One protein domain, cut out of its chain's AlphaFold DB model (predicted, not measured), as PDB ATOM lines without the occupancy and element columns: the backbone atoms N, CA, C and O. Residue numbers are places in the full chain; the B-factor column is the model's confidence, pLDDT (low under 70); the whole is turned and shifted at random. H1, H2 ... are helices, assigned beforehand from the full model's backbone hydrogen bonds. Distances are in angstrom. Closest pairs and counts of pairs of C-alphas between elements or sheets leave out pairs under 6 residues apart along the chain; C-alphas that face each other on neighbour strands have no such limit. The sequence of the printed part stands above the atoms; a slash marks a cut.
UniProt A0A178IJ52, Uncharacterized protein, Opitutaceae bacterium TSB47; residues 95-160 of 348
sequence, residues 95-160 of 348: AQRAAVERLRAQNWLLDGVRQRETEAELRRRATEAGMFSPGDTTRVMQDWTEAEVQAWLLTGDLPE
ATOM      1  N   ALA A  95      31.391  39.171  56.314       81.38
ATOM      2  CA  ALA A  95      32.036  39.664  55.097       81.38
ATOM      3  C   ALA A  95      33.327  38.891  54.775       81.38
ATOM      4  O   ALA A  95      33.573  38.556  53.617       81.38
ATOM      5  N   GLN A  96      34.114  38.543  55.799       84.69
ATOM      6  CA  GLN A  96      35.320  37.728  55.633       84.69
ATOM      7  C   GLN A  96      34.996  36.297  55.186       84.69
ATOM      8  O   GLN A  96      35.633  35.795  54.264       84.69
ATOM      9  N   ARG A  97      33.967  35.656  55.762       83.00
ATOM     10  CA  ARG A  97      33.526  34.317  55.325       83.00
ATOM     11  C   ARG A  97      33.066  34.308  53.868       83.00
ATOM     12  O   ARG A  97      33.513  33.459  53.105       83.00
ATOM     13  N   ALA A  98      32.273  35.298  53.457       85.19
ATOM     14  CA  ALA A  98      31.831  35.422  52.069       85.19
ATOM     15  C   ALA A  98      32.999  35.653  51.086       85.19
ATOM     16  O   ALA A  98      32.963  35.168  49.955       85.19
ATOM     17  N   ALA A  99      34.049  36.373  51.499       85.81
ATOM     18  CA  ALA A  99      35.250  36.556  50.686       85.81
ATOM     19  C   ALA A  99      36.058  35.252  50.541       85.81
ATOM     20  O   ALA A  99      36.489  34.920  49.437       85.81
ATOM     21  N   VAL A 100      36.207  34.483  51.624       89.44
ATOM     22  CA  VAL A 100      36.890  33.177  51.605       89.44
ATOM     23  C   VAL A 100      36.127  32.160  50.752       89.44
ATOM     24  O   VAL A 100      36.744  31.451  49.959       89.44
ATOM     25  N   GLU A 101      34.797  32.114  50.842       87.25
ATOM     26  CA  GLU A 101      33.974  31.234  49.999       87.25
ATOM     27  C   GLU A 101      34.089  31.580  48.512       87.25
ATOM     28  O   GLU A 101      34.205  30.681  47.680       87.25
ATOM     29  N   ARG A 102      34.146  32.872  48.164       85.38
ATOM     30  CA  ARG A 102      34.381  33.308  46.777       85.38
ATOM     31  C   ARG A 102      35.756  32.894  46.265       85.38
ATOM     32  O   ARG A 102      35.847  32.421  45.137       85.38
ATOM     33  N   LEU A 103      36.806  33.027  47.076       84.62
ATOM     34  CA  LEU A 103      38.152  32.575  46.705       84.62
ATOM     35  C   LEU A 103      38.214  31.051  46.545       84.62
ATOM     36  O   LEU A 103      38.804  30.562  45.585       84.62
ATOM     37  N   ARG A 104      37.550  30.290  47.424       85.56
ATOM     38  CA  ARG A 104      37.445  28.830  47.295       85.56
ATOM     39  C   ARG A 104      36.721  28.430  46.005       85.56
ATOM     40  O   ARG A 104      37.193  27.539  45.308       85.56
ATOM     41  N   ALA A 105      35.623  29.103  45.663       79.75
ATOM     42  CA  ALA A 105      34.891  28.848  44.422       79.75
ATOM     43  C   ALA A 105      35.717  29.186  43.166       79.75
ATOM     44  O   ALA A 105      35.645  28.467  42.172       79.75
ATOM     45  N   GLN A 106      36.525  30.250  43.212       80.56
ATOM     46  CA  GLN A 106      37.428  30.614  42.115       80.56
ATOM     47  C   GLN A 106      38.573  29.606  41.947       80.56
ATOM     48  O   GLN A 106      38.879  29.219  40.821       80.56
ATOM     49  N   ASN A 107      39.159  29.131  43.048       84.06
ATOM     50  CA  ASN A 107      40.219  28.122  42.997       84.06
ATOM     51  C   ASN A 107      39.707  26.765  42.501       84.06
ATOM     52  O   ASN A 107      40.388  26.129  41.706       84.06
ATOM     53  N   TRP A 108      38.480  26.371  42.856       88.81
ATOM     54  CA  TRP A 108      37.876  25.130  42.355       88.81
ATOM     55  C   TRP A 108      37.777  25.086  40.822       88.81
ATOM     56  O   TRP A 108      38.012  24.049  40.205       88.81
ATOM     57  N   LEU A 109      37.479  26.224  40.190       86.19
ATOM     58  CA  LEU A 109      37.450  26.344  38.731       86.19
ATOM     59  C   LEU A 109      38.840  26.165  38.108       86.19
ATOM     60  O   LEU A 109      38.970  25.478  37.097       86.19
ATOM     61  N   LEU A 110      39.874  26.749  38.716       85.19
ATOM     62  CA  LEU A 110      41.257  26.586  38.260       85.19
ATOM     63  C   LEU A 110      41.748  25.144  38.439       85.19
ATOM     64  O   LEU A 110      42.399  24.608  37.541       85.19
ATOM     65  N   ASP A 111      41.384  24.502  39.548       87.75
ATOM     66  CA  ASP A 111      41.718  23.104  39.821       87.75
ATOM     67  C   ASP A 111      41.024  22.163  38.825       87.75
ATOM     68  O   ASP A 111      41.666  21.276  38.265       87.75
ATOM     69  N   GLY A 112      39.750  22.411  38.503       89.44
ATOM     70  CA  GLY A 112      39.012  21.635  37.506       89.44
ATOM     71  C   GLY A 112      39.571  21.765  36.082       89.44
ATOM     72  O   GLY A 112      39.595  20.784  35.338       89.44
ATOM     73  N   VAL A 113      40.055  22.951  35.688       91.19
ATOM     74  CA  VAL A 113      40.713  23.148  34.382       91.19
ATOM     75  C   VAL A 113      42.041  22.396  34.328       91.19
ATOM     76  O   VAL A 113      42.263  21.639  33.384       91.19
ATOM     77  N   ARG A 114      42.880  22.516  35.364       87.25
ATOM     78  CA  ARG A 114      44.148  21.773  35.449       87.25
ATOM     79  C   ARG A 114      43.934  20.266  35.436       87.25
ATOM     80  O   ARG A 114      44.673  19.559  34.760       87.25
ATOM     81  N   GLN A 115      42.906  19.777  36.126       85.38
ATOM     82  CA  GLN A 115      42.548  18.360  36.124       85.38
ATOM     83  C   GLN A 115      42.142  17.867  34.727       85.38
ATOM     84  O   GLN A 115      42.501  16.762  34.328       85.38
ATOM     85  N   ARG A 116      41.425  18.682  33.943       85.50
ATOM     86  CA  ARG A 116      41.081  18.323  32.558       85.50
ATOM     87  C   ARG A 116      42.288  18.322  31.631       85.50
ATOM     88  O   ARG A 116      42.356  17.482  30.737       85.50
ATOM     89  N   GLU A 117      43.223  19.244  31.824       90.38
ATOM     90  CA  GLU A 117      44.468  19.283  31.053       90.38
ATOM     91  C   GLU A 117      45.347  18.065  31.350       90.38
ATOM     92  O   GLU A 117      45.841  17.428  30.419       90.38
ATOM     93  N   THR A 118      45.483  17.678  32.623       85.25
ATOM     94  CA  THR A 118      46.225  16.467  32.995       85.25
ATOM     95  C   THR A 118      45.550  15.205  32.461       85.25
ATOM     96  O   THR A 118      46.234  14.342  31.920       85.25
ATOM     97  N   GLU A 119      44.219  15.106  32.517       84.44
ATOM     98  CA  GLU A 119      43.471  13.980  31.937       84.44
ATOM     99  C   GLU A 119      43.622  13.907  30.406       84.44
ATOM    100  O   GLU A 119      43.774  12.820  29.841       84.44
ATOM    101  N   ALA A 120      43.618  15.048  29.713       86.19
ATOM    102  CA  ALA A 120      43.822  15.103  28.267       86.19
ATOM    103  C   ALA A 120      45.243  14.675  27.865       86.19
ATOM    104  O   ALA A 120      45.406  13.902  26.918       86.19
ATOM    105  N   GLU A 121      46.260  15.122  28.602       89.94
ATOM    106  CA  GLU A 121      47.654  14.724  28.380       89.94
ATOM    107  C   GLU A 121      47.862  13.230  28.665       89.94
ATOM    108  O   GLU A 121      48.515  12.529  27.890       89.94
ATOM    109  N   LEU A 122      47.237  12.704  29.720       85.44
ATOM    110  CA  LEU A 122      47.236  11.273  30.025       85.44
ATOM    111  C   LEU A 122      46.613  10.450  28.891       85.44
ATOM    112  O   LEU A 122      47.213   9.471  28.443       85.44
ATOM    113  N   ARG A 123      45.453  10.870  28.367       82.06
ATOM    114  CA  ARG A 123      44.820  10.227  27.202       82.06
ATOM    115  C   ARG A 123      45.727  10.248  25.980       82.06
ATOM    116  O   ARG A 123      45.830   9.240  25.277       82.06
ATOM    117  N   ARG A 124      46.385  11.379  25.723       88.25
ATOM    118  CA  ARG A 124      47.313  11.525  24.604       88.25
ATOM    119  C   ARG A 124      48.476  10.547  24.731       88.25
ATOM    120  O   ARG A 124      48.700   9.776  23.804       88.25
ATOM    121  N   ARG A 125      49.138  10.495  25.890       86.44
ATOM    122  CA  ARG A 125      50.249   9.563  26.147       86.44
ATOM    123  C   ARG A 125      49.827   8.101  26.062       86.44
ATOM    124  O   ARG A 125      50.544   7.298  25.476       86.44
ATOM    125  N   ALA A 126      48.656   7.751  26.589       82.69
ATOM    126  CA  ALA A 126      48.125   6.392  26.500       82.69
ATOM    127  C   ALA A 126      47.816   5.974  25.049       82.69
ATOM    128  O   ALA A 126      48.045   4.821  24.675       82.69
ATOM    129  N   THR A 127      47.340   6.915  24.226       83.00
ATOM    130  CA  THR A 127      47.089   6.696  22.792       83.00
ATOM    131  C   THR A 127      48.403   6.592  22.011       83.00
ATOM    132  O   THR A 127      48.555   5.691  21.191       83.00
ATOM    133  N   GLU A 128      49.376   7.466  22.289       85.25
ATOM    134  CA  GLU A 128      50.716   7.440  21.679       85.25
ATOM    135  C   GLU A 128      51.490   6.160  22.040       85.25
ATOM    136  O   GLU A 128      52.214   5.626  21.202       85.25
ATOM    137  N   ALA A 129      51.280   5.611  23.240       86.19
ATOM    138  CA  ALA A 129      51.842   4.328  23.661       86.19
ATOM    139  C   ALA A 129      51.140   3.102  23.039       86.19
ATOM    140  O   ALA A 129      51.568   1.974  23.273       86.19
ATOM    141  N   GLY A 130      50.052   3.294  22.280       87.75
ATOM    142  CA  GLY A 130      49.298   2.212  21.638       87.75
ATOM    143  C   GLY A 130      48.634   1.231  22.613       87.75
ATOM    144  O   GLY A 130      48.229   0.149  22.193       87.75
ATOM    145  N   MET A 131      48.531   1.576  23.903       74.25
ATOM    146  CA  MET A 131      48.030   0.661  24.938       74.25
ATOM    147  C   MET A 131      46.512   0.484  24.896       74.25
ATOM    148  O   MET A 131      46.013  -0.568  25.284       74.25
ATOM    149  N   PHE A 132      45.774   1.497  24.437       77.56
ATOM    150  CA  PHE A 132      44.314   1.480  24.445       77.56
ATOM    151  C   PHE A 132      43.746   2.137  23.190       77.56
ATOM    152  O   PHE A 132      44.233   3.173  22.736       77.56
ATOM    153  N   SER A 133      42.663   1.561  22.664       76.19
ATOM    154  CA  SER A 133      41.769   2.283  21.759       76.19
ATOM    155  C   SER A 133      41.182   3.492  22.507       76.19
ATOM    156  O   SER A 133      40.879   3.349  23.694       76.19
ATOM    157  N   PRO A 134      40.960   4.657  21.863       72.25
ATOM    158  CA  PRO A 134      40.432   5.861  22.521       72.25
ATOM    159  C   PRO A 134      39.151   5.640  23.351       72.25
ATOM    160  O   PRO A 134      38.886   6.381  24.299       72.25
ATOM    161  N   GLY A 135      38.355   4.619  23.009       75.38
ATOM    162  CA  GLY A 135      37.159   4.219  23.759       75.38
ATOM    163  C   GLY A 135      37.445   3.477  25.071       75.38
ATOM    164  O   GLY A 135      36.711   3.658  26.041       75.38
ATOM    165  N   ASP A 136      38.529   2.703  25.137       75.88
ATOM    166  CA  ASP A 136      38.883   1.886  26.305       75.88
ATOM    167  C   ASP A 136      39.695   2.677  27.333       75.88
ATOM    168  O   ASP A 136      39.564   2.450  28.537       75.88
ATOM    169  N   THR A 137      40.463   3.678  26.886       72.88
ATOM    170  CA  THR A 137      41.300   4.519  27.756       72.88
ATOM    171  C   THR A 137      40.482   5.187  28.858       72.88
ATOM    172  O   THR A 137      40.895   5.214  30.010       72.88
ATOM    173  N   THR A 138      39.285   5.687  28.533       71.62
ATOM    174  CA  THR A 138      38.440   6.389  29.515       71.62
ATOM    175  C   THR A 138      37.909   5.446  30.594       71.62
ATOM    176  O   THR A 138      37.783   5.849  31.745       71.62
ATOM    177  N   ARG A 139      37.635   4.185  30.245       72.38
ATOM    178  CA  ARG A 139      37.131   3.187  31.193       72.38
ATOM    179  C   ARG A 139      38.246   2.668  32.096       72.38
ATOM    180  O   ARG A 139      38.071   2.601  33.304       72.38
ATOM    181  N   VAL A 140      39.416   2.394  31.521       71.69
ATOM    182  CA  VAL A 140      40.594   1.950  32.275       71.69
ATOM    183  C   VAL A 140      41.076   3.038  33.235       71.69
ATOM    184  O   VAL A 140      41.384   2.736  34.382       71.69
ATOM    185  N   MET A 141      41.072   4.306  32.814       75.38
ATOM    186  CA  MET A 141      41.470   5.419  33.682       75.38
ATOM    187  C   MET A 141      40.477   5.707  34.814       75.38
ATOM    188  O   MET A 141      40.899   6.195  35.855       75.38
ATOM    189  N   GLN A 142      39.186   5.399  34.645       79.00
ATOM    190  CA  GLN A 142      38.197   5.530  35.725       79.00
ATOM    191  C   GLN A 142      38.381   4.483  36.829       79.00
ATOM    192  O   GLN A 142      38.054   4.752  37.982       79.00
ATOM    193  N   ASP A 143      38.925   3.316  36.485       79.69
ATOM    194  CA  ASP A 143      39.115   2.208  37.421       79.69
ATOM    195  C   ASP A 143      40.465   2.253  38.158       79.69
ATOM    196  O   ASP A 143      40.697   1.441  39.063       79.69
ATOM    197  N   TRP A 144      41.366   3.161  37.768       84.38
ATOM    198  CA  TRP A 144      42.674   3.346  38.394       84.38
ATOM    199  C   TRP A 144      42.602   4.349  39.538       84.38
ATOM    200  O   TRP A 144      41.987   5.410  39.444       84.38
ATOM    201  N   THR A 145      43.283   4.025  40.628       82.94
ATOM    202  CA  THR A 145      43.477   4.959  41.737       82.94
ATOM    203  C   THR A 145      44.452   6.068  41.336       82.94
ATOM    204  O   THR A 145      45.344   5.870  40.510       82.94
ATOM    205  N   GLU A 146      44.331   7.244  41.957       75.38
ATOM    206  CA  GLU A 146      45.231   8.382  41.705       75.38
ATOM    207  C   GLU A 146      46.714   8.010  41.904       75.38
ATOM    208  O   GLU A 146      47.577   8.432  41.134       75.38
ATOM    209  N   ALA A 147      47.002   7.142  42.879       72.25
ATOM    210  CA  ALA A 147      48.343   6.624  43.137       72.25
ATOM    211  C   ALA A 147      48.879   5.737  41.996       72.25
ATOM    212  O   ALA A 147      50.066   5.801  41.685       72.25
ATOM    213  N   GLU A 148      48.027   4.936  41.351       83.06
ATOM    214  CA  GLU A 148      48.406   4.099  40.202       83.06
ATOM    215  C   GLU A 148      48.676   4.951  38.958       83.06
ATOM    216  O   GLU A 148      49.655   4.716  38.249       83.06
ATOM    217  N   VAL A 149      47.864   5.989  38.728       79.56
ATOM    218  CA  VAL A 149      48.088   6.957  37.642       79.56
ATOM    219  C   VAL A 149      49.395   7.718  37.854       79.56
ATOM    220  O   VAL A 149      50.172   7.871  36.910       79.56
ATOM    221  N   GLN A 150      49.678   8.167  39.082       76.12
ATOM    222  CA  GLN A 150      50.945   8.833  39.386       76.12
ATOM    223  C   GLN A 150      52.142   7.893  39.250       76.12
ATOM    224  O   GLN A 150      53.127   8.276  38.624       76.12
ATOM    225  N   ALA A 151      52.064   6.668  39.775       81.50
ATOM    226  CA  ALA A 151      53.136   5.687  39.632       81.50
ATOM    227  C   ALA A 151      53.475   5.457  38.153       81.50
ATOM    228  O   ALA A 151      54.638   5.563  37.778       81.50
ATOM    229  N   TRP A 152      52.462   5.272  37.304       83.69
ATOM    230  CA  TRP A 152      52.655   5.131  35.863       83.69
ATOM    231  C   TRP A 152      53.256   6.382  35.209       83.69
ATOM    232  O   TRP A 152      54.177   6.272  34.405       83.69
ATOM    233  N   LEU A 153      52.787   7.581  35.566       79.31
ATOM    234  CA  LEU A 153      53.358   8.835  35.060       79.31
ATOM    235  C   LEU A 153      54.846   8.993  35.396       79.31
ATOM    236  O   LEU A 153      55.586   9.597  34.618       79.31
ATOM    237  N   LEU A 154      55.261   8.492  36.560       79.81
ATOM    238  CA  LEU A 154      56.625   8.589  37.073       79.81
ATOM    239  C   LEU A 154      57.555   7.513  36.506       79.81
ATOM    240  O   LEU A 154      58.720   7.810  36.248       79.81
ATOM    241  N   THR A 155      57.075   6.283  36.320       82.56
ATOM    242  CA  THR A 155      57.928   5.141  35.944       82.56
ATOM    243  C   THR A 155      57.741   4.675  34.504       82.56
ATOM    244  O   THR A 155      58.638   4.046  33.955       82.56
ATOM    245  N   GLY A 156      56.601   4.975  33.876       81.88
ATOM    246  CA  GLY A 156      56.190   4.399  32.591       81.88
ATOM    247  C   GLY A 156      55.718   2.943  32.684       81.88
ATOM    248  O   GLY A 156      55.236   2.401  31.688       81.88
ATOM    249  N   ASP A 157      55.801   2.327  33.867       76.50
ATOM    250  CA  ASP A 157      55.450   0.927  34.090       76.50
ATOM    251  C   ASP A 157      53.987   0.789  34.519       76.50
ATOM    252  O   ASP A 157      53.493   1.487  35.408       76.50
ATOM    253  N   LEU A 158      53.274  -0.134  33.875       67.75
ATOM    254  CA  LEU A 158      51.916  -0.512  34.257       67.75
ATOM    255  C   LEU A 158      51.944  -1.273  35.593       67.75
ATOM    256  O   LEU A 158      52.782  -2.162  35.762       67.75
ATOM    257  N   PRO A 159      51.011  -1.015  36.528       65.56
ATOM    258  CA  PRO A 159      50.881  -1.851  37.713       65.56
ATOM    259  C   PRO A 159      50.515  -3.282  37.287       65.56
ATOM    260  O   PRO A 159      49.404  -3.552  36.832       65.56
ATOM    261  N   GLU A 160      51.444  -4.226  37.473       59.16
ATOM    262  CA  GLU A 160      51.320  -5.647  37.086       59.16
ATOM    263  C   GLU A 160      50.113  -6.372  37.717       59.16
ATOM    264  O   GLU A 160      49.782  -7.500  37.357       59.16
TER     265      GLU A 160
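Overview. This is residues 95 to 160 of the 348 residues of an uncharacterized protein of Opitutaceae bacterium TSB47 (UniProt A0A178IJ52). A long helix, H1, sticks out as an arm with residues 95 to 118, and its other end joins a small head with the short helices H2 and H3. The printed part has 66 residues with three named helices, in the order H1, H2, H3, and no named strand: all helix. It is only just loose, close to extended, with a radius of gyration of the C-alphas of 16.3 A and spans of 53 by 21 by 17 A.

Arrangement. H1, residues 95 to 128, touches H2, residues 134 to 142, with residues 123 to 127 alone; the closest C-alphas, of Thr 127 and Pro 134, are 6.7 A apart. They run opposite ways at a steep tilt of 48 degrees. H3, residues 146 to 155, is close to H2 but not clearly touching; the closest C-alphas, of Met 141 and Val 149, are 7.9 A apart. H1 and H3 are only just apart, at 8.3 A between closest C-alphas. Every O i to N i+4 pair is within hydrogen-bond range in H3, 29 of 30 in H1 and 3 of 5 in H2.

Along the chain. H1 begins at C-alpha 95 (32.036, 39.664, 55.097) and measures 50.0 A from first to last C-alpha. H2 measures 13.4 A. H3 measures 14.3 A and ends at C-alpha 155 (57.928, 5.141, 35.944).

Size, cuts and confidence. The C-alphas farthest apart, of Ala 95 and Gly 130, are 53.1 A apart. The printed part has no cut, and both links are tight. Residues 158 to 160 have pLDDT under 70.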